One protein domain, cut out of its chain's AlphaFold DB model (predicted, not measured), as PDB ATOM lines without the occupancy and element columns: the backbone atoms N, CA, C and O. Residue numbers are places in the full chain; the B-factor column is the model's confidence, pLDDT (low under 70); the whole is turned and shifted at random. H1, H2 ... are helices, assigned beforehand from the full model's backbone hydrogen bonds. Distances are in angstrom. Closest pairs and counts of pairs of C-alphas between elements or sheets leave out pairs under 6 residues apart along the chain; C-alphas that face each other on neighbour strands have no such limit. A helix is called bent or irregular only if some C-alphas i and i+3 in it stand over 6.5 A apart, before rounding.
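What this domain is: This is residues 5 to 222 of the 240 residues of an uncharacterized protein of Diplodia seriata (UniProt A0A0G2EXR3). Nine helices make one body: H2, H3, H4 and H5 form an up-and-down bundle, each running against the one before, with H1 beside H2. H6 and H7 pack on H4, and the hairpin of H8 and arm H9a lies beyond them. The printed part has 218 residues with nine named helices, H1 to H9 in order, and no named strand: all helix. It is compact, with a radius of gyration of the C-alphas of 17.7 A, and spans 50 by 44 by 31 A.

How they stand to each other: H1, residues 5 to 13, and H2, residues 22 to 35, form a hairpin; their closest C-alphas, of Ala 9 and Ile 28, are 6.2 A apart. H2 and H3, residues 41 to 57, form another, closest at His 23 and Ala 51, 5.2 A between C-alphas. H4, residues 64 to 77, is the hub, touching five helices. H7, residues 136 to 159, is about perpendicular to H4, at 75 degrees; the closest C-alphas, of Ala 75 and Ala 141, are 4.4 A apart. H9, residues 191 to 220, was assigned as one helix by its hydrogen bonds but is bent, with C-alphas 210 and 213 7.2 A apart; its arms H9a, residues 191 to 210, and H9b, residues 213 to 220, stand about perpendicular, at 87 degrees. H9a touches H7 and H8, residues 167 to 181. Every O i to N i+4 pair is within hydrogen-bond range in H1, H2, H4, H5, H6, H8 and H9b, against 10 of 13 in H3, 18 of 20 in H7 and 14 of 16 in H9a.

Where its parts are: H1 begins at C-alpha 5 (-25.119, -36.712, 14.028). H5 is residues 81 to 94 and H6 residues 123 to 131. H7 is 36.5 A long and H9b ends at C-alpha 220 (-66.836, -26.242, 2.793).

The domain as a whole: The printed part has no cut. The link from H5 to H6 is long, 28 residues. The mean pLDDT of the printed part is 74.8, and 87 residues are under 70, among them residues 128 to 142 and residues 156 to 222.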
ATOM      1  N   THR A   5     -24.677 -38.073  13.701       94.25
ATOM      2  CA  THR A   5     -25.119 -36.712  14.028       94.25
ATOM      3  C   THR A   5     -23.953 -35.726  14.091       94.25
ATOM      4  O   THR A   5     -24.080 -34.608  13.607       94.25
ATOM      5  N   ASP A   6     -22.814 -36.127  14.665       94.75
ATOM      6  CA  ASP A   6     -21.620 -35.276  14.716       94.75
ATOM      7  C   ASP A   6     -21.048 -35.047  13.313       94.75
ATOM      8  O   ASP A   6     -20.793 -33.904  12.949       94.75
ATOM      9  N   ALA A   7     -20.957 -36.100  12.496       93.38
ATOM     10  CA  ALA A   7     -20.489 -35.995  11.115       93.38
ATOM     11  C   ALA A   7     -21.406 -35.116  10.244       93.38
ATOM     12  O   ALA A   7     -20.925 -34.356   9.406       93.38
ATOM     13  N   TRP A   8     -22.727 -35.197  10.444       94.06
ATOM     14  CA  TRP A   8     -23.693 -34.319   9.779       94.06
ATOM     15  C   TRP A   8     -23.489 -32.846  10.164       94.06
ATOM     16  O   TRP A   8     -23.394 -31.996   9.280       94.06
ATOM     17  N   ALA A   9     -23.379 -32.553  11.463       94.50
ATOM     18  CA  ALA A   9     -23.213 -31.186  11.950       94.50
ATOM     19  C   ALA A   9     -21.873 -30.585  11.499       94.50
ATOM     20  O   ALA A   9     -21.837 -29.466  10.999       94.50
ATOM     21  N   GLU A  10     -20.780 -31.346  11.606       94.50
ATOM     22  CA  GLU A  10     -19.446 -30.928  11.157       94.50
ATOM     23  C   GLU A  10     -19.419 -30.624   9.657       94.50
ATOM     24  O   GLU A  10     -18.810 -29.640   9.242       94.50
ATOM     25  N   LYS A  11     -20.132 -31.418   8.846       92.75
ATOM     26  CA  LYS A  11     -20.269 -31.158   7.411       92.75
ATOM     27  C   LYS A  11     -20.971 -29.827   7.132       92.75
ATOM     28  O   LYS A  11     -20.501 -29.092   6.274       92.75
ATOM     29  N   LEU A  12     -22.079 -29.528   7.817       91.50
ATOM     30  CA  LEU A  12     -22.807 -28.269   7.610       91.50
ATOM     31  C   LEU A  12     -22.034 -27.055   8.132       91.50
ATOM     32  O   LEU A  12     -22.017 -26.024   7.475       91.50
ATOM     33  N   LEU A  13     -21.343 -27.183   9.266       92.25
ATOM     34  CA  LEU A  13     -20.505 -26.109   9.813       92.25
ATOM     35  C   LEU A  13     -19.292 -25.782   8.934       92.25
ATOM     36  O   LEU A  13     -18.735 -24.694   9.052       92.25
ATOM     37  N   ALA A  14     -18.863 -26.726   8.093       90.06
ATOM     38  CA  ALA A  14     -17.804 -26.527   7.111       90.06
ATOM     39  C   ALA A  14     -18.315 -25.978   5.762       90.06
ATOM     40  O   ALA A  14     -17.499 -25.669   4.893       90.06
ATOM     41  N   ASP A  15     -19.633 -25.877   5.562       86.06
ATOM     42  CA  ASP A  15     -20.229 -25.308   4.352       86.06
ATOM     43  C   ASP A  15     -20.240 -23.777   4.440       86.06
ATOM     44  O   ASP A  15     -20.826 -23.214   5.359       86.06
ATOM     45  N   GLN A  16     -19.631 -23.096   3.470       76.31
ATOM     46  CA  GLN A  16     -19.550 -21.627   3.446       76.31
ATOM     47  C   GLN A  16     -20.924 -20.943   3.327       76.31
ATOM     48  O   GLN A  16     -21.069 -19.785   3.695       76.31
ATOM     49  N   HIS A  17     -21.960 -21.633   2.841       76.31
ATOM     50  CA  HIS A  17     -23.287 -21.030   2.677       76.31
ATOM     51  C   HIS A  17     -24.161 -21.146   3.930       76.31
ATOM     52  O   HIS A  17     -25.050 -20.323   4.117       76.31
ATOM     53  N   LEU A  18     -23.933 -22.164   4.770       76.00
ATOM     54  CA  LEU A  18     -24.766 -22.472   5.944       76.00
ATOM     55  C   LEU A  18     -23.993 -22.415   7.273       76.00
ATOM     56  O   LEU A  18     -24.595 -22.455   8.339       76.00
ATOM     57  N   GLY A  19     -22.663 -22.359   7.238       71.56
ATOM     58  CA  GLY A  19     -21.794 -22.339   8.415       71.56
ATOM     59  C   GLY A  19     -21.192 -20.969   8.734       71.56
ATOM     60  O   GLY A  19     -20.564 -20.822   9.787       71.56
ATOM     61  N   ASP A  20     -21.364 -19.971   7.866       78.94
ATOM     62  CA  ASP A  20     -20.686 -18.674   7.996       78.94
ATOM     63  C   ASP A  20     -21.447 -17.692   8.899       78.94
ATOM     64  O   ASP A  20     -20.833 -16.986   9.703       78.94
ATOM     65  N   ALA A  21     -22.781 -17.674   8.833       87.44
ATOM     66  CA  ALA A  21     -23.591 -16.788   9.660       87.44
ATOM     67  C   ALA A  21     -23.756 -17.328  11.092       87.44
ATOM     68  O   ALA A  21     -24.007 -18.513  11.312       87.44
ATOM     69  N   ALA A  22     -23.646 -16.447  12.094       90.88
ATOM     70  CA  ALA A  22     -23.695 -16.842  13.506       90.88
ATOM     71  C   ALA A  22     -25.015 -17.539  13.890       90.88
ATOM     72  O   ALA A  22     -24.987 -18.558  14.581       90.88
ATOM     73  N   HIS A  23     -26.145 -17.031  13.393       91.88
ATOM     74  CA  HIS A  23     -27.469 -17.610  13.632       91.88
ATOM     75  C   HIS A  23     -27.619 -18.997  12.984       91.88
ATOM     76  O   HIS A  23     -28.192 -19.898  13.589       91.88
ATOM     77  N   ASP A  24     -27.035 -19.227  11.804       92.62
ATOM     78  CA  ASP A  24     -27.087 -20.534  11.139       92.62
ATOM     79  C   ASP A  24     -26.254 -21.591  11.876       92.62
ATOM     80  O   ASP A  24     -26.694 -22.730  12.062       92.62
ATOM     81  N   ARG A  25     -25.082 -21.208  12.400       94.56
ATOM     82  CA  ARG A  25     -24.288 -22.083  13.279       94.56
ATOM     83  C   ARG A  25     -25.064 -22.467  14.537       94.56
ATOM     84  O   ARG A  25     -24.996 -23.620  14.965       94.56
ATOM     85  N   GLU A  26     -25.812 -21.525  15.111       95.62
ATOM     86  CA  GLU A  26     -26.666 -21.775  16.273       95.62
ATOM     87  C   GLU A  26     -27.802 -22.754  15.948       95.62
ATOM     88  O   GLU A  26     -28.064 -23.666  16.738       95.62
ATOM     89  N   VAL A  27     -28.409 -22.655  14.761       96.50
ATOM     90  CA  VAL A  27     -29.386 -23.643  14.273       96.50
ATOM     91  C   VAL A  27     -28.756 -25.035  14.174       96.50
ATOM     92  O   VAL A  27     -29.321 -26.001  14.697       96.50
ATOM     93  N   ILE A  28     -27.579 -25.158  13.548       96.75
ATOM     94  CA  ILE A  28     -26.895 -26.452  13.375       96.75
ATOM     95  C   ILE A  28     -26.583 -27.088  14.735       96.75
ATOM     96  O   ILE A  28     -26.887 -28.264  14.957       96.75
ATOM     97  N   GLU A  29     -26.015 -26.322  15.666       97.75
ATOM     98  CA  GLU A  29     -25.666 -26.822  16.998       97.75
ATOM     99  C   GLU A  29     -26.904 -27.133  17.854       97.75
ATOM    100  O   GLU A  29     -26.923 -28.141  18.567       97.75
ATOM    101  N   THR A  30     -27.984 -26.356  17.722       98.50
ATOM    102  CA  THR A  30     -29.271 -26.644  18.377       98.50
ATOM    103  C   THR A  30     -29.835 -27.983  17.907       98.50
ATOM    104  O   THR A  30     -30.175 -28.843  18.724       98.50
ATOM    105  N   LEU A  31     -29.875 -28.219  16.592       97.94
ATOM    106  CA  LEU A  31     -30.344 -29.491  16.038       97.94
ATOM    107  C   LEU A  31     -29.412 -30.650  16.406       97.94
ATOM    108  O   LEU A  31     -29.887 -31.732  16.757       97.94
ATOM    109  N   ARG A  32     -28.093 -30.432  16.416       97.88
ATOM    110  CA  ARG A  32     -27.120 -31.423  16.899       97.88
ATOM    111  C   ARG A  32     -27.401 -31.806  18.353       97.88
ATOM    112  O   ARG A  32     -27.413 -32.994  18.680       97.88
ATOM    113  N   ALA A  33     -27.640 -30.831  19.230       98.25
ATOM    114  CA  ALA A  33     -27.953 -31.069  20.636       98.25
ATOM    115  C   ALA A  33     -29.285 -31.819  20.812       98.25
ATOM    116  O   ALA A  33     -29.337 -32.780  21.588       98.25
ATOM    117  N   LEU A  34     -30.321 -31.436  20.057       98.38
ATOM    118  CA  LEU A  34     -31.623 -32.107  20.029       98.38
ATOM    119  C   LEU A  34     -31.478 -33.579  19.630       98.38
ATOM    120  O   LEU A  34     -31.930 -34.471  20.345       98.38
ATOM    121  N   LEU A  35     -30.797 -33.850  18.516       97.19
ATOM    122  CA  LEU A  35     -30.643 -35.198  17.964       97.19
ATOM    123  C   LEU A  35     -29.746 -36.086  18.841       97.19
ATOM    124  O   LEU A  35     -29.914 -37.304  18.890       97.19
ATOM    125  N   LYS A  36     -28.854 -35.481  19.635       96.75
ATOM    126  CA  LYS A  36     -28.104 -36.158  20.709       96.75
ATOM    127  C   LYS A  36     -28.876 -36.251  22.030       96.75
ATOM    128  O   LYS A  36     -28.300 -36.698  23.020       96.75
ATOM    129  N   ARG A  37     -30.154 -35.850  22.051       97.44
ATOM    130  CA  ARG A  37     -31.068 -35.888  23.208       97.44
ATOM    131  C   ARG A  37     -30.539 -35.106  24.417       97.44
ATOM    132  O   ARG A  37     -30.800 -35.466  25.560       97.44
ATOM    133  N   ARG A  38     -29.769 -34.044  24.164       98.19
ATOM    134  CA  ARG A  38     -29.226 -33.148  25.202       98.19
ATOM    135  C   ARG A  38     -30.194 -32.030  25.577       98.19
ATOM    136  O   ARG A  38     -30.097 -31.503  26.677       98.19
ATOM    137  N   ILE A  39     -31.098 -31.685  24.664       98.56
ATOM    138  CA  ILE A  39     -32.168 -30.707  24.867       98.56
ATOM    139  C   ILE A  39     -33.497 -31.294  24.393       98.56
ATOM    140  O   ILE A  39     -33.520 -32.208  23.562       98.56
ATOM    141  N   SER A  40     -34.601 -30.782  24.932       98.44
ATOM    142  CA  SER A  40     -35.950 -31.175  24.526       98.44
ATOM    143  C   SER A  40     -36.387 -30.485  23.224       98.44
ATOM    144  O   SER A  40     -35.836 -29.441  22.865       98.44
ATOM    145  N   PRO A  41     -37.429 -30.998  22.542       98.19
ATOM    146  CA  PRO A  41     -38.038 -30.318  21.398       98.19
ATOM    147  C   PRO A  41     -38.499 -28.881  21.691       98.19
ATOM    148  O   PRO A  41     -38.385 -28.008  20.838       98.19
ATOM    149  N   GLN A  42     -38.988 -28.612  22.907       98.00
ATOM    150  CA  GLN A  42     -39.417 -27.275  23.329       98.00
ATOM    151  C   GLN A  42     -38.228 -26.322  23.467       98.00
ATOM    152  O   GLN A  42     -38.303 -25.180  23.025       98.00
ATOM    153  N   GLN A  43     -37.133 -26.800  24.065       98.31
ATOM    154  CA  GLN A  43     -35.901 -26.023  24.189       98.31
ATOM    155  C   GLN A  43     -35.305 -25.735  22.811       98.31
ATOM    156  O   GLN A  43     -34.961 -24.594  22.533       98.31
ATOM    157  N   ALA A  44     -35.260 -26.743  21.934       98.44
ATOM    158  CA  ALA A  44     -34.798 -26.567  20.566       98.44
ATOM    159  C   ALA A  44     -35.648 -25.531  19.817       98.44
ATOM    160  O   ALA A  44     -35.091 -24.613  19.234       98.44
ATOM    161  N   ALA A  45     -36.981 -25.617  19.887       97.56
ATOM    162  CA  ALA A  45     -37.868 -24.646  19.248       97.56
ATOM    163  C   ALA A  45     -37.606 -23.207  19.727       97.56
ATOM    164  O   ALA A  45     -37.477 -22.308  18.900       97.56
ATOM    165  N   ALA A  46     -37.474 -23.004  21.040       97.62
ATOM    166  CA  ALA A  46     -37.174 -21.693  21.607       97.62
ATOM    167  C   ALA A  46     -35.804 -21.159  21.151       97.62
ATOM    168  O   ALA A  46     -35.700 -19.984  20.815       97.62
ATOM    169  N   SER A  47     -34.775 -22.010  21.096       98.06
ATOM    170  CA  SER A  47     -33.445 -21.632  20.600       98.06
ATOM    171  C   SER A  47     -33.451 -21.280  19.110       98.06
ATOM    172  O   SER A  47     -32.865 -20.275  18.726       98.06
ATOM    173  N   LEU A  48     -34.156 -22.057  18.277       97.25
ATOM    174  CA  LEU A  48     -34.293 -21.765  16.845       97.25
ATOM    175  C   LEU A  48     -34.964 -20.406  16.609       97.25
ATOM    176  O   LEU A  48     -34.483 -19.625  15.792       97.25
ATOM    177  N   ALA A  49     -36.041 -20.116  17.344       95.88
ATOM    178  CA  ALA A  49     -36.709 -18.823  17.253       95.88
ATOM    179  C   ALA A  49     -35.817 -17.689  17.766       95.88
ATOM    180  O   ALA A  49     -35.647 -16.695  17.074       95.88
ATOM    181  N   ALA A  50     -35.165 -17.858  18.919       96.06
ATOM    182  CA  ALA A  50     -34.281 -16.841  19.489       96.06
ATOM    183  C   ALA A  50     -33.116 -16.453  18.559       96.06
ATOM    184  O   ALA A  50     -32.716 -15.289  18.554       96.06
ATOM    185  N   ALA A  51     -32.607 -17.394  17.757       95.38
ATOM    186  CA  ALA A  51     -31.553 -17.128  16.780       95.38
ATOM    187  C   ALA A  51     -32.020 -16.227  15.616       95.38
ATOM    188  O   ALA A  51     -31.228 -15.448  15.087       95.38
ATOM    189  N   TYR A  52     -33.293 -16.321  15.219       94.56
ATOM    190  CA  TYR A  52     -33.846 -15.644  14.038       94.56
ATOM    191  C   TYR A  52     -34.742 -14.440  14.366       94.56
ATOM    192  O   TYR A  52     -34.846 -13.520  13.559       94.56
ATOM    193  N   ASP A  53     -35.344 -14.400  15.551       94.56
ATOM    194  CA  ASP A  53     -36.195 -13.314  16.042       94.56
ATOM    195  C   ASP A  53     -35.575 -11.917  15.831       94.56
ATOM    196  O   ASP A  53     -36.267 -11.043  15.305       94.56
ATOM    197  N   PRO A  54     -34.295 -11.666  16.187       93.31
ATOM    198  CA  PRO A  54     -33.680 -10.356  15.985       93.31
ATOM    199  C   PRO A  54     -33.569  -9.948  14.511       93.31
ATOM    200  O   PRO A  54     -33.699  -8.765  14.203       93.31
ATOM    201  N   LEU A  55     -33.343 -10.912  13.612       91.31
ATOM    202  CA  LEU A  55     -33.245 -10.680  12.166       91.31
ATOM    203  C   LEU A  55     -34.618 -10.339  11.591       91.31
ATOM    204  O   LEU A  55     -34.787  -9.357  10.875       91.31
ATOM    205  N   ILE A  56     -35.635 -11.102  11.994       92.81
ATOM    206  CA  ILE A  56     -37.007 -10.877  11.548       92.81
ATOM    207  C   ILE A  56     -37.488  -9.491  12.004       92.81
ATOM    208  O   ILE A  56     -38.073  -8.755  11.212       92.81
ATOM    209  N   ARG A  57     -37.183  -9.091  13.248       91.25
ATOM    210  CA  ARG A  57     -37.523  -7.751  13.761       91.25
ATOM    211  C   ARG A  57     -36.774  -6.620  13.061       91.25
ATOM    212  O   ARG A  57     -37.327  -5.535  12.940       91.25
ATOM    213  N   SER A  58     -35.549  -6.852  12.586       89.25
ATOM    214  CA  SER A  58     -34.781  -5.836  11.850       89.25
ATOM    215  C   SER A  58     -35.221  -5.674  10.386       89.25
ATOM    216  O   SER A  58     -34.694  -4.810   9.684       89.25
ATOM    217  N   GLY A  59     -36.192  -6.476   9.931       84.81
ATOM    218  CA  GLY A  59     -36.713  -6.477   8.562       84.81
ATOM    219  C   GLY A  59     -36.098  -7.552   7.662       84.81
ATOM    220  O   GLY A  59     -36.542  -7.719   6.525       84.81
ATOM    221  N   GLU A  60     -35.126  -8.325   8.152       88.00
ATOM    222  CA  GLU A  60     -34.600  -9.496   7.453       88.00
ATOM    223  C   GLU A  60     -35.540 -10.694   7.661       88.00
ATOM    224  O   GLU A  60     -35.383 -11.533   8.543       88.00
ATOM    225  N   THR A  61     -36.572 -10.759   6.821       84.69
ATOM    226  CA  THR A  61     -37.666 -11.741   6.921       84.69
ATOM    227  C   THR A  61     -37.336 -13.113   6.321       84.69
ATOM    228  O   THR A  61     -38.158 -14.034   6.371       84.69
ATOM    229  N   SER A  62     -36.141 -13.281   5.752       85.75
ATOM    230  CA  SER A  62     -35.724 -14.540   5.137       85.75
ATOM    231  C   SER A  62     -35.382 -15.588   6.197       85.75
ATOM    232  O   SER A  62     -34.405 -15.470   6.927       85.75
ATOM    233  N   THR A  63     -36.152 -16.674   6.230       88.12
ATOM    234  CA  THR A  63     -35.888 -17.867   7.063       88.12
ATOM    235  C   THR A  63     -35.367 -19.045   6.231       88.12
ATOM    236  O   THR A  63     -35.438 -20.206   6.636       88.12
ATOM    237  N   ALA A  64     -34.849 -18.760   5.032       86.50
ATOM    238  CA  ALA A  64     -34.433 -19.771   4.066       86.50
ATOM    239  C   ALA A  64     -33.391 -20.749   4.628       86.50
ATOM    240  O   ALA A  64     -33.572 -21.965   4.524       86.50
ATOM    241  N   ASN A  65     -32.337 -20.231   5.263       90.06
ATOM    242  CA  ASN A  65     -31.250 -21.056   5.787       90.06
ATOM    243  C   ASN A  65     -31.702 -21.920   6.969       90.06
ATOM    244  O   ASN A  65     -31.394 -23.114   6.986       90.06
ATOM    245  N   LEU A  66     -32.519 -21.380   7.883       92.44
ATOM    246  CA  LEU A  66     -33.153 -22.144   8.964       92.44
ATOM    247  C   LEU A  66     -33.828 -23.405   8.416       92.44
ATOM    248  O   LEU A  66     -33.548 -24.519   8.870       92.44
ATOM    249  N   TRP A  67     -34.689 -23.248   7.409       89.75
ATOM    250  CA  TRP A  67     -35.428 -24.374   6.847       89.75
ATOM    251  C   TRP A  67     -34.565 -25.293   5.990       89.75
ATOM    252  O   TRP A  67     -34.764 -26.508   6.036       89.75
ATOM    253  N   ALA A  68     -33.581 -24.759   5.266       87.50
ATOM    254  CA  ALA A  68     -32.617 -25.567   4.527       87.50
ATOM    255  C   ALA A  68     -31.817 -26.489   5.466       87.50
ATOM    256  O   ALA A  68     -31.716 -27.693   5.212       87.50
ATOM    257  N   ILE A  69     -31.321 -25.963   6.592       93.44
ATOM    258  CA  ILE A  69     -30.591 -26.727   7.615       93.44
ATOM    259  C   ILE A  69     -31.505 -27.782   8.252       93.44
ATOM    260  O   ILE A  69     -31.115 -28.946   8.399       93.44
ATOM    261  N   TYR A  70     -32.743 -27.408   8.577       93.75
ATOM    262  CA  TYR A  70     -33.729 -28.325   9.141       93.75
ATOM    263  C   TYR A  70     -34.035 -29.499   8.194       93.75
ATOM    264  O   TYR A  70     -34.021 -30.665   8.594       93.75
ATOM    265  N   CYS A  71     -34.240 -29.207   6.908       87.38
ATOM    266  CA  CYS A  71     -34.476 -30.222   5.882       87.38
ATOM    267  C   CYS A  71     -33.238 -31.097   5.640       87.38
ATOM    268  O   CYS A  71     -33.372 -32.304   5.420       87.38
ATOM    269  N   ALA A  72     -32.029 -30.539   5.751       89.88
ATOM    270  CA  ALA A  72     -30.794 -31.315   5.691       89.88
ATOM    271  C   ALA A  72     -30.694 -32.330   6.847       89.88
ATOM    272  O   ALA A  72     -30.217 -33.449   6.632       89.88
ATOM    273  N   ALA A  73     -31.173 -31.982   8.048       92.25
ATOM    274  CA  ALA A  73     -31.260 -32.915   9.173       92.25
ATOM    275  C   ALA A  73     -32.234 -34.069   8.878       92.25
ATOM    276  O   ALA A  73     -31.878 -35.235   9.067       92.25
ATOM    277  N   ILE A  74     -33.426 -33.765   8.346       89.69
ATOM    278  CA  ILE A  74     -34.420 -34.776   7.938       89.69
ATOM    279  C   ILE A  74     -33.822 -35.724   6.892       89.69
ATOM    280  O   ILE A  74     -33.898 -36.945   7.036       89.69
ATOM    281  N   ALA A  75     -33.178 -35.180   5.858       85.62
ATOM    282  CA  ALA A  75     -32.597 -35.978   4.784       85.62
ATOM    283  C   ALA A  75     -31.522 -36.949   5.300       85.62
ATOM    284  O   ALA A  75     -31.526 -38.124   4.928       85.62
ATOM    285  N   ALA A  76     -30.625 -36.477   6.171       88.94
ATOM    286  CA  ALA A  76     -29.504 -37.269   6.667       88.94
ATOM    287  C   ALA A  76     -29.898 -38.269   7.769       88.94
ATOM    288  O   ALA A  76     -29.374 -39.382   7.811       88.94
ATOM    289  N   LEU A  77     -30.806 -37.882   8.668       90.94
ATOM    290  CA  LEU A  77     -31.025 -38.569   9.947       90.94
ATOM    291  C   LEU A  77     -32.465 -39.058  10.145       90.94
ATOM    292  O   LEU A  77     -32.720 -39.799  11.093       90.94
ATOM    293  N   GLY A  78     -33.385 -38.706   9.243       84.88
ATOM    294  CA  GLY A  78     -34.806 -39.070   9.312       84.88
ATOM    295  C   GLY A  78     -35.120 -40.540   9.024       84.88
ATOM    296  O   GLY A  78     -36.276 -40.934   9.119       84.88
ATOM    297  N   HIS A  79     -34.116 -41.358   8.703       84.44
ATOM    298  CA  HIS A  79     -34.274 -42.813   8.602       84.44
ATOM    299  C   HIS A  79     -34.434 -43.481   9.981       84.44
ATOM    300  O   HIS A  79     -34.936 -44.601  10.068       84.44
ATOM    301  N   ASP A  80     -34.002 -42.812  11.058       92.00
ATOM    302  CA  ASP A  80     -34.238 -43.233  12.439       92.00
ATOM    303  C   ASP A  80     -35.538 -42.601  12.955       92.00
ATOM    304  O   ASP A  80     -35.660 -41.377  13.033       92.00
ATOM    305  N   GLN A  81     -36.507 -43.440  13.328       91.31
ATOM    306  CA  GLN A  81     -37.832 -42.978  13.754       91.31
ATOM    307  C   GLN A  81     -37.771 -42.090  15.005       91.31
ATOM    308  O   GLN A  81     -38.527 -41.132  15.111       91.31
ATOM    309  N   SER A  82     -36.848 -42.346  15.937       94.44
ATOM    310  CA  SER A  82     -36.738 -41.533  17.150       94.44
ATOM    311  C   SER A  82     -36.183 -40.138  16.850       94.44
ATOM    312  O   SER A  82     -36.618 -39.162  17.459       94.44
ATOM    313  N   ASN A  83     -35.257 -40.017  15.897       94.62
ATOM    314  CA  ASN A  83     -34.796 -38.719  15.405       94.62
ATOM    315  C   ASN A  83     -35.905 -37.989  14.636       94.62
ATOM    316  O   ASN A  83     -36.078 -36.783  14.816       94.62
ATOM    317  N   LEU A  84     -36.673 -38.715  13.820       91.31
ATOM    318  CA  LEU A  84     -37.808 -38.164  13.084       91.31
ATOM    319  C   LEU A  84     -38.870 -37.593  14.037       91.31
ATOM    320  O   LEU A  84     -39.295 -36.453  13.858       91.31
ATOM    321  N   ASP A  85     -39.210 -38.327  15.101       93.38
ATOM    322  CA  ASP A  85     -40.141 -37.883  16.144       93.38
ATOM    323  C   ASP A  85     -39.662 -36.598  16.832       93.38
ATOM    324  O   ASP A  85     -40.450 -35.676  17.052       93.38
ATOM    325  N   LEU A  86     -38.365 -36.502  17.159       97.31
ATOM    326  CA  LEU A  86     -37.787 -35.302  17.775       97.31
ATOM    327  C   LEU A  86     -37.911 -34.077  16.865       97.31
ATOM    328  O   LEU A  86     -38.262 -32.994  17.343       97.31
ATOM    329  N   LEU A  87     -37.658 -34.243  15.564       95.44
ATOM    330  CA  LEU A  87     -37.817 -33.175  14.579       95.44
ATOM    331  C   LEU A  87     -39.302 -32.779  14.474       95.44
ATOM    332  O   LEU A  87     -39.657 -31.630  14.728       95.44
ATOM    333  N   VAL A  88     -40.211 -33.732  14.256       91.19
ATOM    334  CA  VAL A  88     -41.658 -33.452  14.189       91.19
ATOM    335  C   VAL A  88     -42.147 -32.698  15.432       91.19
ATOM    336  O   VAL A  88     -42.811 -31.668  15.311       91.19
ATOM    337  N   GLN A  89     -41.783 -33.152  16.636       93.56
ATOM    338  CA  GLN A  89     -42.184 -32.475  17.874       93.56
ATOM    339  C   GLN A  89     -41.587 -31.074  18.004       93.56
ATOM    340  O   GLN A  89     -42.256 -30.190  18.535       93.56
ATOM    341  N   THR A  90     -40.364 -30.852  17.522       96.38
ATOM    342  CA  THR A  90     -39.729 -29.529  17.564       96.38
ATOM    343  C   THR A  90     -40.489 -28.555  16.679       96.38
ATOM    344  O   THR A  90     -40.840 -27.473  17.139       96.38
ATOM    345  N   LEU A  91     -40.839 -28.956  15.454       91.50
ATOM    346  CA  LEU A  91     -41.600 -28.101  14.545       91.50
ATOM    347  C   LEU A  91     -43.002 -27.780  15.086       91.50
ATOM    348  O   LEU A  91     -43.451 -26.639  15.021       91.50
ATOM    349  N   LEU A  92     -43.662 -28.754  15.724       87.56
ATOM    350  CA  LEU A  92     -44.926 -28.518  16.431       87.56
ATOM    351  C   LEU A  92     -44.779 -27.539  17.607       87.56
ATOM    352  O   LEU A  92     -45.749 -26.870  17.960       87.56
ATOM    353  N   CYS A  93     -43.610 -27.495  18.252       91.81
ATOM    354  CA  CYS A  93     -43.326 -26.531  19.312       91.81
ATOM    355  C   CYS A  93     -43.047 -25.137  18.740       91.81
ATOM    356  O   CYS A  93     -43.548 -24.173  19.307       91.81
ATOM    357  N   VAL A  94     -42.335 -25.036  17.609       92.12
ATOM    358  CA  VAL A  94     -42.152 -23.770  16.876       92.12
ATOM    359  C   VAL A  94     -43.511 -23.180  16.509       92.12
ATOM    360  O   VAL A  94     -43.787 -22.042  16.860       92.12
ATOM    361  N   GLY A  95     -44.416 -24.000  15.966       85.12
ATOM    362  CA  GLY A  95     -45.800 -23.637  15.628       85.12
ATOM    363  C   GLY A  95     -46.689 -23.133  16.775       85.12
ATOM    364  O   GLY A  95     -47.886 -22.946  16.554       85.12
ATOM    365  N   ARG A  96     -46.153 -23.008  17.996       87.31
ATOM    366  CA  ARG A  96     -46.823 -22.536  19.219       87.31
ATOM    367  C   ARG A  96     -46.101 -21.369  19.890       87.31
ATOM    368  O   ARG A  96     -46.559 -20.907  20.934       87.31
ATOM    369  N   LEU A  97     -44.954 -20.956  19.362       89.69
ATOM    370  CA  LEU A  97     -44.250 -19.794  19.880       89.69
ATOM    371  C   LEU A  97     -45.044 -18.524  19.538       89.69
ATOM    372  O   LEU A  97     -45.758 -18.515  18.535       89.69
ATOM    373  N   PRO A  98     -44.949 -17.467  20.363       90.81
ATOM    374  CA  PRO A  98     -45.514 -16.167  20.018       90.81
ATOM    375  C   PRO A  98     -44.894 -15.667  18.713       90.81
ATOM    376  O   PRO A  98     -43.674 -15.705  18.588       90.81
ATOM    377  N   ASP A  99     -45.711 -15.196  17.773       91.19
ATOM    378  CA  ASP A  99     -45.216 -14.620  16.522       91.19
ATOM    379  C   ASP A  99     -44.383 -13.353  16.759       91.19
ATOM    380  O   ASP A  99     -44.486 -12.682  17.792       91.19
ATOM    381  N   VAL A 100     -43.538 -13.029  15.780       91.31
ATOM    382  CA  VAL A 100     -42.624 -11.890  15.868       91.31
ATOM    383  C   VAL A 100     -43.394 -10.583  15.693       91.31
ATOM    384  O   VAL A 100     -44.127 -10.403  14.720       91.31
ATOM    385  N   VAL A 101     -43.183  -9.655  16.625       92.62
ATOM    386  CA  VAL A 101     -43.668  -8.273  16.548       92.62
ATOM    387  C   VAL A 101     -42.497  -7.306  16.408       92.62
ATOM    388  O   VAL A 101     -41.422  -7.561  16.957       92.62
ATOM    389  N   ASP A 102     -42.701  -6.223  15.663       88.06
ATOM    390  CA  ASP A 102     -41.754  -5.113  15.553       88.06
ATOM    391  C   ASP A 102     -41.742  -4.241  16.825       88.06
ATOM    392  O   ASP A 102     -42.470  -4.492  17.792       88.06
ATOM    393  N   ASP A 103     -40.898  -3.207  16.830       88.25
ATOM    394  CA  ASP A 103     -40.757  -2.281  17.962       88.25
ATOM    395  C   ASP A 103     -42.043  -1.479  18.253       88.25
ATOM    396  O   ASP A 103     -42.248  -1.031  19.384       88.25
ATOM    397  N   ASP A 104     -42.940  -1.347  17.270       87.38
ATOM    398  CA  ASP A 104     -44.252  -0.703  17.402       87.38
ATOM    399  C   ASP A 104     -45.348  -1.687  17.870       87.38
ATOM    400  O   ASP A 104     -46.520  -1.316  18.007       87.38
ATOM    401  N   GLY A 105     -44.989  -2.951  18.123       86.56
ATOM    402  CA  GLY A 105     -45.901  -4.013  18.541       86.56
ATOM    403  C   GLY A 105     -46.778  -4.566  17.413       86.56
ATOM    404  O   GLY A 105     -47.782  -5.228  17.691       86.56
ATOM    405  N   ARG A 106     -46.441  -4.301  16.147       90.25
ATOM    406  CA  ARG A 106     -47.150  -4.840  14.980       90.25
ATOM    407  C   ARG A 106     -46.552  -6.178  14.580       90.25
ATOM    408  O   ARG A 106     -45.345  -6.376  14.649       90.25
ATOM    409  N   LEU A 107     -47.403  -7.100  14.137       90.25
ATOM    410  CA  LEU A 107     -46.948  -8.390  13.623       90.25
ATOM    411  C   LEU A 107     -46.061  -8.185  12.396       90.25
ATOM    412  O   LEU A 107     -46.475  -7.542  11.428       90.25
ATOM    413  N   VAL A 108     -44.869  -8.776  12.426       87.69
ATOM    414  CA  VAL A 108     -44.016  -8.860  11.243       87.69
ATOM    415  C   VAL A 108     -44.606  -9.932  10.337       87.69
ATOM    416  O   VAL A 108     -44.792 -11.080  10.746       87.69
ATOM    417  N   VAL A 109     -44.914  -9.550   9.103       84.12
ATOM    418  CA  VAL A 109     -45.442 -10.448   8.075       84.12
ATOM    419  C   VAL A 109     -44.431 -10.587   6.948       84.12
ATOM    420  O   VAL A 109     -43.728  -9.638   6.597       84.12
ATOM    421  N   THR A 110     -44.342 -11.780   6.380       76.88
ATOM    422  CA  THR A 110     -43.557 -12.036   5.174       76.88
ATOM    423  C   THR A 110     -44.203 -11.376   3.953       76.88
ATOM    424  O   THR A 110     -45.368 -10.977   3.974       76.88
ATOM    425  N   GLU A 111     -43.473 -11.309   2.836       72.25
ATOM    426  CA  GLU A 111     -43.968 -10.717   1.580       72.25
ATOM    427  C   GLU A 111     -45.260 -11.370   1.053       72.25
ATOM    428  O   GLU A 111     -46.067 -10.722   0.392       72.25
ATOM    429  N   ASN A 112     -45.479 -12.652   1.359       66.56
ATOM    430  CA  ASN A 112     -46.691 -13.392   0.999       66.56
ATOM    431  C   ASN A 112     -47.810 -13.307   2.058       66.56
ATOM    432  O   ASN A 112     -48.797 -14.031   1.943       66.56
ATOM    433  N   GLY A 113     -47.669 -12.445   3.071       71.62
ATOM    434  CA  GLY A 113     -48.681 -12.189   4.098       71.62
ATOM    435  C   GLY A 113     -48.738 -13.214   5.232       71.62
ATOM    436  O   GLY A 113     -49.643 -13.131   6.059       71.62
ATOM    437  N   SER A 114     -47.797 -14.160   5.289       72.31
ATOM    438  CA  SER A 114     -47.703 -15.103   6.403       72.31
ATOM    439  C   SER A 114     -47.093 -14.452   7.636       72.31
ATOM    440  O   SER A 114     -46.166 -13.646   7.552       72.31
ATOM    441  N   VAL A 115     -47.599 -14.828   8.804       83.38
ATOM    442  CA  VAL A 115     -46.946 -14.527  10.084       83.38
ATOM    443  C   VAL A 115     -45.853 -15.562  10.349       83.38
ATOM    444  O   VAL A 115     -45.796 -16.592   9.676       83.38
ATOM    445  N   PHE A 116     -44.941 -15.275  11.280       85.88
ATOM    446  CA  PHE A 116     -43.825 -16.175  11.565       85.88
ATOM    447  C   PHE A 116     -44.292 -17.415  12.332       85.88
ATOM    448  O   PHE A 116     -45.162 -18.123  11.858       85.88
ATOM    449  N   TRP A 117     -43.658 -17.808  13.418       89.25
ATOM    450  CA  TRP A 117     -43.660 -19.161  13.982       89.25
ATOM    451  C   TRP A 117     -44.933 -20.018  13.890       89.25
ATOM    452  O   TRP A 117     -44.797 -21.218  13.644       89.25
ATOM    453  N   CYS A 118     -46.143 -19.465  14.026       82.19
ATOM    454  CA  CYS A 118     -47.369 -20.258  13.913       82.19
ATOM    455  C   CYS A 118     -47.653 -20.811  12.495       82.19
ATOM    456  O   CYS A 118     -48.195 -21.923  12.384       82.19
ATOM    457  N   GLU A 119     -47.253 -20.098  11.433       72.69
ATOM    458  CA  GLU A 119     -47.418 -20.527  10.033       72.69
ATOM    459  C   GLU A 119     -46.147 -21.126   9.427       72.69
ATOM    460  O   GLU A 119     -46.230 -21.811   8.406       72.69
ATOM    461  N   VAL A 120     -44.992 -20.952  10.079       81.81
ATOM    462  CA  VAL A 120     -43.713 -21.558   9.668       81.81
ATOM    463  C   VAL A 120     -43.392 -21.230   8.188       81.81
ATOM    464  O   VAL A 120     -43.253 -22.134   7.351       81.81
ATOM    465  N   PRO A 121     -43.325 -19.936   7.819       72.12
ATOM    466  CA  PRO A 121     -43.267 -19.513   6.424       72.12
ATOM    467  C   PRO A 121     -42.039 -20.084   5.710       72.12
ATOM    468  O   PRO A 121     -40.937 -20.080   6.243       72.12
ATOM    469  N   GLY A 122     -42.222 -20.579   4.484       70.31
ATOM    470  CA  GLY A 122     -41.139 -21.122   3.655       70.31
ATOM    471  C   GLY A 122     -40.745 -22.572   3.958       70.31
ATOM    472  O   GLY A 122     -40.240 -23.244   3.059       70.31
ATOM    473  N   PHE A 123     -41.037 -23.112   5.146       78.75
ATOM    474  CA  PHE A 123     -40.744 -24.516   5.464       78.75
ATOM    475  C   PHE A 123     -41.357 -25.512   4.460       78.75
ATOM    476  O   PHE A 123     -40.620 -26.362   3.953       78.75
ATOM    477  N   PRO A 124     -42.648 -25.390   4.084       67.50
ATOM    478  CA  PRO A 124     -43.246 -26.159   2.996       67.50
ATOM    479  C   PRO A 124     -42.423 -26.254   1.710       67.50
ATOM    480  O   PRO A 124     -42.254 -27.334   1.144       67.50
ATOM    481  N   PHE A 125     -41.907 -25.111   1.261       67.38
ATOM    482  CA  PHE A 125     -41.116 -25.012   0.047       67.38
ATOM    483  C   PHE A 125     -39.777 -25.731   0.214       67.38
ATOM    484  O   PHE A 125     -39.393 -26.533  -0.630       67.38
ATOM    485  N   TRP A 126     -39.074 -25.512   1.324       70.94
ATOM    486  CA  TRP A 126     -37.776 -26.153   1.555       70.94
ATOM    487  C   TRP A 126     -37.884 -27.666   1.743       70.94
ATOM    488  O   TRP A 126     -37.032 -28.412   1.250       70.94
ATOM    489  N   LEU A 127     -38.968 -28.134   2.365       71.38
ATOM    490  CA  LEU A 127     -39.266 -29.558   2.462       71.38
ATOM    491  C   LEU A 127     -39.504 -30.168   1.070       71.38
ATOM    492  O   LEU A 127     -38.995 -31.257   0.791       71.38
ATOM    493  N   SER A 128     -40.206 -29.459   0.174       60.25
ATOM    494  CA  SER A 128     -40.412 -29.927  -1.201       60.25
ATOM    495  C   SER A 128     -39.111 -29.920  -2.011       60.25
ATOM    496  O   SER A 128     -38.815 -30.911  -2.676       60.25
ATOM    497  N   GLN A 129     -38.254 -28.902  -1.869       61.19
ATOM    498  CA  GLN A 129     -36.930 -28.867  -2.511       61.19
ATOM    499  C   GLN A 129     -36.022 -30.026  -2.068       61.19
ATOM    500  O   GLN A 129     -35.286 -30.585  -2.883       61.19
ATOM    501  N   GLY A 130     -36.110 -30.444  -0.800       53.72
ATOM    502  CA  GLY A 130     -35.435 -31.647  -0.299       53.72
ATOM    503  C   GLY A 130     -35.974 -32.961  -0.887       53.72
ATOM    504  O   GLY A 130     -35.250 -33.956  -0.918       53.72
ATOM    505  N   SER A 131     -37.216 -32.955  -1.383       46.22
ATOM    506  CA  SER A 131     -37.916 -34.110  -1.967       46.22
ATOM    507  C   SER A 131     -37.857 -34.194  -3.498       46.22
ATOM    508  O   SER A 131     -38.210 -35.229  -4.061       46.22
ATOM    509  N   LEU A 132     -37.405 -33.139  -4.190       39.28
ATOM    510  CA  LEU A 132     -37.377 -33.110  -5.653       39.28
ATOM    511  C   LEU A 132     -36.126 -33.833  -6.210       39.28
ATOM    512  O   LEU A 132     -34.974 -33.435  -5.957       39.28
ATOM    513  N   PRO A 133     -36.305 -34.907  -7.005       42.84
ATOM    514  CA  PRO A 133     -35.204 -35.697  -7.525       42.84
ATOM    515  C   PRO A 133     -34.563 -34.977  -8.712       42.84
ATOM    516  O   PRO A 133     -35.051 -35.015  -9.830       42.84
ATOM    517  N   ARG A 134     -33.399 -34.363  -8.492       42.47
ATOM    518  CA  ARG A 134     -32.487 -34.005  -9.598       42.47
ATOM    519  C   ARG A 134     -31.428 -35.072  -9.916       42.47
ATOM    520  O   ARG A 134     -30.621 -34.845 -10.800       42.47
ATOM    521  N   GLN A 135     -31.404 -36.218  -9.215       40.22
ATOM    522  CA  GLN A 135     -30.519 -37.361  -9.522       40.22
ATOM    523  C   GLN A 135     -30.885 -38.625  -8.713       40.22
ATOM    524  O   GLN A 135     -31.337 -38.530  -7.573       40.22
ATOM    525  N   ARG A 136     -30.633 -39.814  -9.288       41.53
ATOM    526  CA  ARG A 136     -31.000 -41.167  -8.792       41.53
ATOM    527  C   ARG A 136     -30.531 -41.544  -7.371       41.53
ATOM    528  O   ARG A 136     -31.047 -42.501  -6.807       41.53
ATOM    529  N   THR A 137     -29.607 -40.804  -6.762       43.59
ATOM    530  CA  THR A 137     -29.153 -40.985  -5.366       43.59
ATOM    531  C   THR A 137     -30.051 -40.294  -4.322       43.59
ATOM    532  O   THR A 137     -29.808 -40.424  -3.126       43.59
ATOM    533  N   LYS A 138     -31.111 -39.590  -4.751       52.56
ATOM    534  CA  LYS A 138     -32.035 -38.804  -3.905       52.56
ATOM    535  C   LYS A 138     -33.278 -39.557  -3.400       52.56
ATOM    536  O   LYS A 138     -34.153 -38.936  -2.796       52.56
ATOM    537  N   SER A 139     -33.384 -40.875  -3.597       60.34
ATOM    538  CA  SER A 139     -34.581 -41.635  -3.193       60.34
ATOM    539  C   SER A 139     -34.774 -41.673  -1.671       60.34
ATOM    540  O   SER A 139     -35.874 -41.414  -1.197       60.34
ATOM    541  N   THR A 140     -33.714 -41.901  -0.889       65.50
ATOM    542  CA  THR A 140     -33.808 -41.983   0.582       65.50
ATOM    543  C   THR A 140     -34.159 -40.644   1.227       65.50
ATOM    544  O   THR A 140     -35.000 -40.600   2.118       65.50
ATOM    545  N   ALA A 141     -33.569 -39.539   0.760       66.75
ATOM    546  CA  ALA A 141     -33.894 -38.202   1.265       66.75
ATOM    547  C   ALA A 141     -35.366 -37.845   1.003       66.75
ATOM    548  O   ALA A 141     -36.053 -37.354   1.896       66.75
ATOM    549  N   SER A 142     -35.863 -38.185  -0.191       64.50
ATOM    550  CA  SER A 142     -37.261 -37.970  -0.573       64.50
ATOM    551  C   SER A 142     -38.219 -38.828   0.262       64.50
ATOM    552  O   SER A 142     -39.250 -38.336   0.710       64.50
ATOM    553  N   LEU A 143     -37.859 -40.088   0.541       70.19
ATOM    554  CA  LEU A 143     -38.629 -40.966   1.430       70.19
ATOM    555  C   LEU A 143     -38.653 -40.449   2.875       70.19
ATOM    556  O   LEU A 143     -39.708 -40.465   3.504       70.19
ATOM    557  N   ASN A 144     -37.528 -39.943   3.387       74.62
ATOM    558  CA  ASN A 144     -37.459 -39.355   4.727       74.62
ATOM    559  C   ASN A 144     -38.301 -38.072   4.820       74.62
ATOM    560  O   ASN A 144     -39.016 -37.882   5.802       74.62
ATOM    561  N   ALA A 145     -38.272 -37.217   3.792       73.19
ATOM    562  CA  ALA A 145     -39.120 -36.027   3.715       73.19
ATOM    563  C   ALA A 145     -40.614 -36.391   3.641       73.19
ATOM    564  O   ALA A 145     -41.429 -35.775   4.327       73.19
ATOM    565  N   ALA A 146     -40.974 -37.431   2.877       68.19
ATOM    566  CA  ALA A 146     -42.337 -37.960   2.817       68.19
ATOM    567  C   ALA A 146     -42.812 -38.477   4.183       68.19
ATOM    568  O   ALA A 146     -43.907 -38.138   4.638       68.19
ATOM    569  N   ALA A 147     -41.973 -39.280   4.847       72.88
ATOM    570  CA  ALA A 147     -42.250 -39.826   6.170       72.88
ATOM    571  C   ALA A 147     -42.413 -38.709   7.208       72.88
ATOM    572  O   ALA A 147     -43.389 -38.713   7.959       72.88
ATOM    573  N   PHE A 148     -41.514 -37.717   7.191       83.56
ATOM    574  CA  PHE A 148     -41.621 -36.520   8.020       83.56
ATOM    575  C   PHE A 148     -42.945 -35.791   7.780       83.56
ATOM    576  O   PHE A 148     -43.698 -35.561   8.724       83.56
ATOM    577  N   GLY A 149     -43.243 -35.443   6.522       73.50
ATOM    578  CA  GLY A 149     -44.432 -34.672   6.155       73.50
ATOM    579  C   GLY A 149     -45.718 -35.362   6.605       73.50
ATOM    580  O   GLY A 149     -46.558 -34.734   7.243       73.50
ATOM    581  N   SER A 150     -45.816 -36.675   6.371       69.69
ATOM    582  CA  SER A 150     -46.932 -37.511   6.827       69.69
ATOM    583  C   SER A 150     -47.124 -37.462   8.347       69.69
ATOM    584  O   SER A 150     -48.238 -37.252   8.834       69.69
ATOM    585  N   GLN A 151     -46.042 -37.627   9.114       78.19
ATOM    586  CA  GLN A 151     -46.102 -37.636  10.578       78.19
ATOM    587  C   GLN A 151     -46.421 -36.258  11.153       78.19
ATOM    588  O   GLN A 151     -47.246 -36.151  12.061       78.19
ATOM    589  N   TYR A 152     -45.807 -35.208  10.611       78.81
ATOM    590  CA  TYR A 152     -46.057 -33.835  11.028       78.81
ATOM    591  C   TYR A 152     -47.518 -33.437  10.803       78.81
ATOM    592  O   TYR A 152     -48.175 -32.964  11.729       78.81
ATOM    593  N   LEU A 153     -48.055 -33.717   9.614       70.50
ATOM    594  CA  LEU A 153     -49.462 -33.493   9.281       70.50
ATOM    595  C   LEU A 153     -50.411 -34.230  10.217       70.50
ATOM    596  O   LEU A 153     -51.314 -33.625  10.785       70.50
ATOM    597  N   ARG A 154     -50.176 -35.529  10.423       70.25
ATOM    598  CA  ARG A 154     -51.000 -36.333  11.326       70.25
ATOM    599  C   ARG A 154     -51.011 -35.752  12.737       70.25
ATOM    600  O   ARG A 154     -52.063 -35.674  13.365       70.25
ATOM    601  N   ALA A 155     -49.849 -35.326  13.225       74.81
ATOM    602  CA  ALA A 155     -49.725 -34.728  14.545       74.81
ATOM    603  C   ALA A 155     -50.417 -33.358  14.648       74.81
ATOM    604  O   ALA A 155     -50.893 -33.010  15.732       74.81
ATOM    605  N   LEU A 156     -50.495 -32.597  13.551       69.94
ATOM    606  CA  LEU A 156     -51.320 -31.392  13.467       69.94
ATOM    607  C   LEU A 156     -52.816 -31.742  13.507       69.94
ATOM    608  O   LEU A 156     -53.526 -31.203  14.351       69.94
ATOM    609  N   ASP A 157     -53.285 -32.687  12.686       66.06
ATOM    610  CA  ASP A 157     -54.706 -33.078  12.626       66.06
ATOM    611  C   ASP A 157     -55.228 -33.672  13.946       66.06
ATOM    612  O   ASP A 157     -56.372 -33.430  14.343       66.06
ATOM    613  N   ASP A 158     -54.400 -34.454  14.645       68.38
ATOM    614  CA  ASP A 158     -54.761 -35.029  15.943       68.38
ATOM    615  C   ASP A 158     -54.878 -33.963  17.042       68.38
ATOM    616  O   ASP A 158     -55.669 -34.133  17.974       68.38
ATOM    617  N   ARG A 159     -54.116 -32.868  16.935       62.62
ATOM    618  CA  ARG A 159     -54.080 -31.783  17.926       62.62
ATOM    619  C   ARG A 159     -55.106 -30.685  17.651       62.62
ATOM    620  O   ARG A 159     -55.739 -30.219  18.592       62.62
ATOM    621  N   ASP A 160     -55.305 -30.325  16.389       58.97
ATOM    622  CA  ASP A 160     -56.137 -29.199  15.954       58.97
ATOM    623  C   ASP A 160     -57.525 -29.675  15.472       58.97
ATOM    624  O   ASP A 160     -58.108 -29.117  14.543       58.97
ATOM    625  N   ARG A 161     -58.117 -30.699  16.117       54.16
ATOM    626  CA  ARG A 161     -59.455 -31.225  15.747       54.16
ATOM    627  C   ARG A 161     -60.534 -30.137  15.658       54.16
ATOM    628  O   ARG A 161     -61.445 -30.280  14.829       54.16
ATOM    629  N   ASP A 162     -60.372 -29.064  16.429       46.88
ATOM    630  CA  ASP A 162     -61.303 -27.938  16.552       46.88
ATOM    631  C   ASP A 162     -60.843 -26.648  15.848       46.88
ATOM    632  O   ASP A 162     -61.632 -25.713  15.742       46.88
ATOM    633  N   HIS A 163     -59.614 -26.592  15.320       44.62
ATOM    634  CA  HIS A 163     -59.115 -25.434  14.569       44.62
ATOM    635  C   HIS A 163     -59.130 -25.740  13.061       44.62
ATOM    636  O   HIS A 163     -59.018 -26.891  12.632       44.62
ATOM    637  N   GLY A 164     -59.387 -24.718  12.241       46.28
ATOM    638  CA  GLY A 164     -59.408 -24.847  10.781       46.28
ATOM    639  C   GLY A 164     -58.039 -25.238  10.192       46.28
ATOM    640  O   GLY A 164     -57.040 -25.266  10.912       46.28
ATOM    641  N   PRO A 165     -57.965 -25.542   8.884       49.19
ATOM    642  CA  PRO A 165     -56.694 -25.765   8.188       49.19
ATOM    643  C   PRO A 165     -55.713 -24.610   8.439       49.19
ATOM    644  O   PRO A 165     -56.059 -23.457   8.196       49.19
ATOM    645  N   ARG A 166     -54.471 -24.905   8.849       57.06
ATOM    646  CA  ARG A 166     -53.399 -23.891   8.862       57.06
ATOM    647  C   ARG A 166     -53.092 -23.467   7.422       57.06
ATOM    648  O   ARG A 166     -52.769 -24.320   6.591       57.06
ATOM    649  N   THR A 167     -53.160 -22.168   7.134       54.34
ATOM    650  CA  THR A 167     -53.048 -21.571   5.788       54.34
ATOM    651  C   THR A 167     -51.801 -22.033   5.023       54.34
ATOM    652  O   THR A 167     -51.890 -22.405   3.853       54.34
ATOM    653  N   ALA A 168     -50.649 -22.123   5.693       52.44
ATOM    654  CA  ALA A 168     -49.393 -22.571   5.082       52.44
ATOM    655  C   ALA A 168     -49.410 -24.043   4.622       52.44
ATOM    656  O   ALA A 168     -48.826 -24.391   3.594       52.44
ATOM    657  N   MET A 169     -50.119 -24.919   5.340       53.66
ATOM    658  CA  MET A 169     -50.241 -26.339   4.982       53.66
ATOM    659  C   MET A 169     -51.241 -26.549   3.843       53.66
ATOM    660  O   MET A 169     -51.045 -27.425   3.001       53.66
ATOM    661  N   LEU A 170     -52.273 -25.702   3.771       53.25
ATOM    662  CA  LEU A 170     -53.169 -25.626   2.618       53.25
ATOM    663  C   LEU A 170     -52.399 -25.197   1.359       53.25
ATOM    664  O   LEU A 170     -52.542 -25.830   0.315       53.25
ATOM    665  N   ALA A 171     -51.537 -24.182   1.469       53.44
ATOM    666  CA  ALA A 171     -50.695 -23.724   0.366       53.44
ATOM    667  C   ALA A 171     -49.732 -24.819  -0.128       53.44
ATOM    668  O   ALA A 171     -49.581 -24.997  -1.334       53.44
ATOM    669  N   LEU A 172     -49.141 -25.603   0.782       56.12
ATOM    670  CA  LEU A 172     -48.282 -26.743   0.437       56.12
ATOM    671  C   LEU A 172     -49.043 -27.866  -0.267       56.12
ATOM    672  O   LEU A 172     -48.590 -28.375  -1.294       56.12
ATOM    673  N   ALA A 173     -50.200 -28.250   0.276       54.28
ATOM    674  CA  ALA A 173     -51.050 -29.258  -0.338       54.28
ATOM    675  C   ALA A 173     -51.499 -28.803  -1.731       54.28
ATOM    676  O   ALA A 173     -51.458 -29.590  -2.669       54.28
ATOM    677  N   HIS A 174     -51.850 -27.525  -1.885       52.88
ATOM    678  CA  HIS A 174     -52.236 -26.934  -3.161       52.88
ATOM    679  C   HIS A 174     -51.076 -26.881  -4.162       52.88
ATOM    680  O   HIS A 174     -51.269 -27.264  -5.308       52.88
ATOM    681  N   ALA A 175     -49.873 -26.471  -3.749       55.59
ATOM    682  CA  ALA A 175     -48.688 -26.482  -4.607       55.59
ATOM    683  C   ALA A 175     -48.333 -27.908  -5.049       55.59
ATOM    684  O   ALA A 175     -48.121 -28.153  -6.230       55.59
ATOM    685  N   THR A 176     -48.377 -28.869  -4.122       55.47
ATOM    686  CA  THR A 176     -48.093 -30.276  -4.431       55.47
ATOM    687  C   THR A 176     -49.167 -30.886  -5.336       55.47
ATOM    688  O   THR A 176     -48.852 -31.672  -6.223       55.47
ATOM    689  N   LEU A 177     -50.436 -30.511  -5.149       52.97
ATOM    690  CA  LEU A 177     -51.539 -30.883  -6.036       52.97
ATOM    691  C   LEU A 177     -51.400 -30.238  -7.415       52.97
ATOM    692  O   LEU A 177     -51.617 -30.915  -8.408       52.97
ATOM    693  N   ALA A 178     -51.033 -28.961  -7.493       53.53
ATOM    694  CA  ALA A 178     -50.841 -28.248  -8.752       53.53
ATOM    695  C   ALA A 178     -49.655 -28.813  -9.550       53.53
ATOM    696  O   ALA A 178     -49.780 -28.999 -10.759       53.53
ATOM    697  N   ASP A 179     -48.556 -29.155  -8.874       54.12
ATOM    698  CA  ASP A 179     -47.401 -29.827  -9.475       54.12
ATOM    699  C   ASP A 179     -47.753 -31.253  -9.927       54.12
ATOM    700  O   ASP A 179     -47.367 -31.671 -11.016       54.12
ATOM    701  N   ALA A 180     -48.521 -32.000  -9.124       49.81
ATOM    702  CA  ALA A 180     -48.934 -33.363  -9.463       49.81
ATOM    703  C   ALA A 180     -49.993 -33.423 -10.576       49.81
ATOM    704  O   ALA A 180     -50.013 -34.380 -11.348       49.81
ATOM    705  N   LEU A 181     -50.887 -32.432 -10.642       50.50
ATOM    706  CA  LEU A 181     -51.974 -32.363 -11.622       50.50
ATOM    707  C   LEU A 181     -51.578 -31.630 -12.905       50.50
ATOM    708  O   LEU A 181     -52.336 -31.705 -13.865       50.50
ATOM    709  N   GLY A 182     -50.412 -30.977 -12.927       53.03
ATOM    710  CA  GLY A 182     -49.800 -30.379 -14.107       53.03
ATOM    711  C   GLY A 182     -50.648 -29.287 -14.754       53.03
ATOM    712  O   GLY A 182     -51.633 -29.541 -15.444       53.03
ATOM    713  N   ARG A 183     -50.217 -28.030 -14.646       47.41
ATOM    714  CA  ARG A 183     -50.628 -27.046 -15.655       47.41
ATOM    715  C   ARG A 183     -49.894 -27.353 -16.968       47.41
ATOM    716  O   ARG A 183     -48.774 -26.896 -17.145       47.41
ATOM    717  N   GLY A 184     -50.572 -28.057 -17.876       45.88
ATOM    718  CA  GLY A 184     -50.278 -28.075 -19.314       45.88
ATOM    719  C   GLY A 184     -49.724 -29.394 -19.858       45.88
ATOM    720  O   GLY A 184     -48.686 -29.859 -19.410       45.88
ATOM    721  N   ASP A 185     -50.453 -29.960 -20.824       45.62
ATOM    722  CA  ASP A 185     -50.071 -30.938 -21.856       45.62
ATOM    723  C   ASP A 185     -48.695 -31.610 -21.708       45.62
ATOM    724  O   ASP A 185     -47.685 -31.132 -22.222       45.62
ATOM    725  N   PHE A 186     -48.665 -32.780 -21.063       50.94
ATOM    726  CA  PHE A 186     -47.486 -33.642 -21.091       50.94
ATOM    727  C   PHE A 186     -47.416 -34.389 -22.424       50.94
ATOM    728  O   PHE A 186     -48.263 -35.240 -22.706       50.94
ATOM    729  N   ASP A 187     -46.382 -34.109 -23.217       51.12
ATOM    730  CA  ASP A 187     -45.955 -35.014 -24.279       51.12
ATOM    731  C   ASP A 187     -45.356 -36.274 -23.612       51.12
ATOM    732  O   ASP A 187     -44.369 -36.172 -22.875       51.12
ATOM    733  N   PRO A 188     -45.926 -37.476 -23.821       50.25
ATOM    734  CA  PRO A 188     -45.422 -38.722 -23.241       50.25
ATOM    735  C   PRO A 188     -43.986 -39.090 -23.672       50.25
ATOM    736  O   PRO A 188     -43.442 -40.075 -23.170       50.25
ATOM    737  N   ALA A 189     -43.357 -38.321 -24.568       53.91
ATOM    738  CA  ALA A 189     -41.933 -38.423 -24.882       53.91
ATOM    739  C   ALA A 189     -40.993 -37.909 -23.765       53.91
ATOM    740  O   ALA A 189     -39.810 -38.261 -23.759       53.91
ATOM    741  N   GLU A 190     -41.478 -37.123 -22.796       53.84
ATOM    742  CA  GLU A 190     -40.642 -36.562 -21.725       53.84
ATOM    743  C   GLU A 190     -40.577 -37.482 -20.490       53.84
ATOM    744  O   GLU A 190     -41.296 -37.324 -19.501       53.84
ATOM    745  N   SER A 191     -39.665 -38.460 -20.544       54.44
ATOM    746  CA  SER A 191     -39.367 -39.421 -19.462       54.44
ATOM    747  C   SER A 191     -39.178 -38.766 -18.085       54.44
ATOM    748  O   SER A 191     -39.595 -39.326 -17.071       54.44
ATOM    749  N   ASP A 192     -38.583 -37.574 -18.039       52.44
ATOM    750  CA  ASP A 192     -38.271 -36.873 -16.789       52.44
ATOM    751  C   ASP A 192     -39.526 -36.297 -16.112       52.44
ATOM    752  O   ASP A 192     -39.642 -36.324 -14.884       52.44
ATOM    753  N   ALA A 193     -40.503 -35.832 -16.897       51.91
ATOM    754  CA  ALA A 193     -41.775 -35.332 -16.382       51.91
ATOM    755  C   ALA A 193     -42.618 -36.468 -15.784       51.91
ATOM    756  O   ALA A 193     -43.181 -36.331 -14.695       51.91
ATOM    757  N   TRP A 194     -42.634 -37.629 -16.446       51.91
ATOM    758  CA  TRP A 194     -43.321 -38.823 -15.955       51.91
ATOM    759  C   TRP A 194     -42.659 -39.423 -14.704       51.91
ATOM    760  O   TRP A 194     -43.353 -39.816 -13.762       51.91
ATOM    761  N   GLU A 195     -41.324 -39.464 -14.647       53.12
ATOM    762  CA  GLU A 195     -40.597 -39.900 -13.447       53.12
ATOM    763  C   GLU A 195     -40.818 -38.944 -12.264       53.12
ATOM    764  O   GLU A 195     -41.043 -39.407 -11.141       53.12
ATOM    765  N   SER A 196     -40.839 -37.630 -12.516       51.03
ATOM    766  CA  SER A 196     -41.165 -36.612 -11.511       51.03
ATOM    767  C   SER A 196     -42.599 -36.771 -10.991       51.03
ATOM    768  O   SER A 196     -42.809 -36.887  -9.783       51.03
ATOM    769  N   ALA A 197     -43.592 -36.906 -11.879       51.38
ATOM    770  CA  ALA A 197     -44.990 -37.119 -11.498       51.38
ATOM    771  C   ALA A 197     -45.182 -38.404 -10.672       51.38
ATOM    772  O   ALA A 197     -45.889 -38.409  -9.663       51.38
ATOM    773  N   ARG A 198     -44.499 -39.495 -11.042       50.59
ATOM    774  CA  ARG A 198     -44.551 -40.777 -10.325       50.59
ATOM    775  C   ARG A 198     -43.898 -40.717  -8.937       50.59
ATOM    776  O   ARG A 198     -44.328 -41.450  -8.046       50.59
ATOM    777  N   ALA A 199     -42.899 -39.857  -8.740       52.84
ATOM    778  CA  ALA A 199     -42.291 -39.593  -7.433       52.84
ATOM    779  C   ALA A 199     -43.150 -38.654  -6.564       52.84
ATOM    780  O   ALA A 199     -43.244 -38.845  -5.351       52.84
ATOM    781  N   SER A 200     -43.822 -37.685  -7.188       51.78
ATOM    782  CA  SER A 200     -44.694 -36.707  -6.526       51.78
ATOM    783  C   SER A 200     -46.073 -37.267  -6.166       51.78
ATOM    784  O   SER A 200     -46.686 -36.813  -5.206       51.78
ATOM    785  N   LEU A 201     -46.561 -38.289  -6.874       50.84
ATOM    786  CA  LEU A 201     -47.874 -38.911  -6.651       50.84
ATOM    787  C   LEU A 201     -48.069 -39.486  -5.235       50.84
ATOM    788  O   LEU A 201     -49.087 -39.180  -4.620       50.84
ATOM    789  N   PRO A 202     -47.136 -40.271  -4.661       50.12
ATOM    790  CA  PRO A 202     -47.252 -40.743  -3.278       50.12
ATOM    791  C   PRO A 202     -47.203 -39.610  -2.246       50.12
ATOM    792  O   PRO A 202     -47.887 -39.681  -1.224       50.12
ATOM    793  N   LEU A 203     -46.425 -38.557  -2.521       53.38
ATOM    794  CA  LEU A 203     -46.375 -37.353  -1.691       53.38
ATOM    795  C   LEU A 203     -47.721 -36.630  -1.741       53.38
ATOM    796  O   LEU A 203     -48.339 -36.437  -0.700       53.38
ATOM    797  N   ALA A 204     -48.227 -36.321  -2.935       54.53
ATOM    798  CA  ALA A 204     -49.539 -35.719  -3.155       54.53
ATOM    799  C   ALA A 204     -50.662 -36.553  -2.525       54.53
ATOM    800  O   ALA A 204     -51.501 -36.009  -1.818       54.53
ATOM    801  N   ALA A 205     -50.649 -37.877  -2.692       51.56
ATOM    802  CA  ALA A 205     -51.604 -38.777  -2.052       51.56
ATOM    803  C   ALA A 205     -51.506 -38.721  -0.521       51.56
ATOM    804  O   ALA A 205     -52.530 -38.708   0.155       51.56
ATOM    805  N   THR A 206     -50.295 -38.627   0.033       52.25
ATOM    806  CA  THR A 206     -50.090 -38.437   1.474       52.25
ATOM    807  C   THR A 206     -50.689 -37.110   1.932       52.25
ATOM    808  O   THR A 206     -51.442 -37.117   2.903       52.25
ATOM    809  N   TRP A 207     -50.446 -36.008   1.210       55.66
ATOM    810  CA  TRP A 207     -51.045 -34.695   1.481       55.66
ATOM    811  C   TRP A 207     -52.571 -34.732   1.404       55.66
ATOM    812  O   TRP A 207     -53.235 -34.242   2.307       55.66
ATOM    813  N   ILE A 208     -53.141 -35.365   0.377       54.81
ATOM    814  CA  ILE A 208     -54.592 -35.519   0.216       54.81
ATOM    815  C   ILE A 208     -55.186 -36.351   1.359       54.81
ATOM    816  O   ILE A 208     -56.244 -36.011   1.872       54.81
ATOM    817  N   LEU A 209     -54.530 -37.437   1.775       50.25
ATOM    818  CA  LEU A 209     -55.058 -38.334   2.809       50.25
ATOM    819  C   LEU A 209     -54.950 -37.752   4.222       50.25
ATOM    820  O   LEU A 209     -55.815 -38.021   5.051       50.25
ATOM    821  N   THR A 210     -53.905 -36.975   4.497       51.44
ATOM    822  CA  THR A 210     -53.702 -36.339   5.808       51.44
ATOM    823  C   THR A 210     -54.386 -34.978   5.864       51.44
ATOM    824  O   THR A 210     -55.373 -34.813   6.571       51.44
ATOM    825  N   ALA A 211     -54.005 -34.039   4.999       54.50
ATOM    826  CA  ALA A 211     -54.620 -32.715   4.955       54.50
ATOM    827  C   ALA A 211     -56.050 -32.714   4.380       54.50
ATOM    828  O   ALA A 211     -56.713 -31.683   4.434       54.50
ATOM    829  N   GLY A 212     -56.567 -33.829   3.851       54.44
ATOM    830  CA  GLY A 212     -57.871 -33.901   3.177       54.44
ATOM    831  C   GLY A 212     -59.047 -33.396   4.004       54.44
ATOM    832  O   GLY A 212     -59.920 -32.716   3.474       54.44
ATOM    833  N   ARG A 213     -59.057 -33.652   5.319       56.75
ATOM    834  CA  ARG A 213     -60.092 -33.115   6.221       56.75
ATOM    835  C   ARG A 213     -60.003 -31.593   6.337       56.75
ATOM    836  O   ARG A 213     -61.028 -30.915   6.354       56.75
ATOM    837  N   SER A 214     -58.786 -31.081   6.420       53.72
ATOM    838  CA  SER A 214     -58.457 -29.664   6.523       53.72
ATOM    839  C   SER A 214     -58.759 -28.938   5.197       53.72
ATOM    840  O   SER A 214     -59.437 -27.915   5.207       53.72
ATOM    841  N   ILE A 215     -58.421 -29.537   4.050       57.31
ATOM    842  CA  ILE A 215     -58.793 -29.083   2.697       57.31
ATOM    843  C   ILE A 215     -60.316 -29.084   2.516       57.31
ATOM    844  O   ILE A 215     -60.882 -28.100   2.052       57.31
ATOM    845  N   TYR A 216     -60.995 -30.160   2.922       57.38
ATOM    846  CA  TYR A 216     -62.454 -30.254   2.868       57.38
ATOM    847  C   TYR A 216     -63.125 -29.173   3.717       57.38
ATOM    848  O   TYR A 216     -64.089 -28.563   3.271       57.38
ATOM    849  N   ARG A 217     -62.609 -28.901   4.925       57.91
ATOM    850  CA  ARG A 217     -63.099 -27.811   5.781       57.91
ATOM    851  C   ARG A 217     -62.917 -26.447   5.115       57.91
ATOM    852  O   ARG A 217     -63.894 -25.720   5.042       57.91
ATOM    853  N   ALA A 218     -61.740 -26.141   4.559       54.53
ATOM    854  CA  ALA A 218     -61.528 -24.906   3.790       54.53
ATOM    855  C   ALA A 218     -62.490 -24.779   2.599       54.53
ATOM    856  O   ALA A 218     -63.074 -23.724   2.388       54.53
ATOM    857  N   ALA A 219     -62.691 -25.858   1.839       55.06
ATOM    858  CA  ALA A 219     -63.603 -25.856   0.698       55.06
ATOM    859  C   ALA A 219     -65.077 -25.694   1.119       55.06
ATOM    860  O   ALA A 219     -65.843 -25.016   0.440       55.06
ATOM    861  N   ARG A 220     -65.475 -26.305   2.241       54.53
ATOM    862  CA  ARG A 220     -66.836 -26.242   2.793       54.53
ATOM    863  C   ARG A 220     -67.147 -24.887   3.425       54.53
ATOM    864  O   ARG A 220     -68.256 -24.393   3.258       54.53
ATOM    865  N   ASP A 221     -66.196 -24.321   4.161       60.53
ATOM    866  CA  ASP A 221     -66.387 -23.106   4.966       60.53
ATOM    867  C   ASP A 221     -66.211 -21.819   4.134       60.53
ATOM    868  O   ASP A 221     -66.266 -20.713   4.666       60.53
ATOM    869  N   GLY A 222     -66.085 -21.970   2.813       48.56
ATOM    870  CA  GLY A 222     -65.916 -20.890   1.856       48.56
ATOM    871  C   GLY A 222     -64.444 -20.704   1.541       48.56
ATOM    872  O   GLY A 222     -63.683 -20.144   2.328       48.56
TER     873      GLY A 222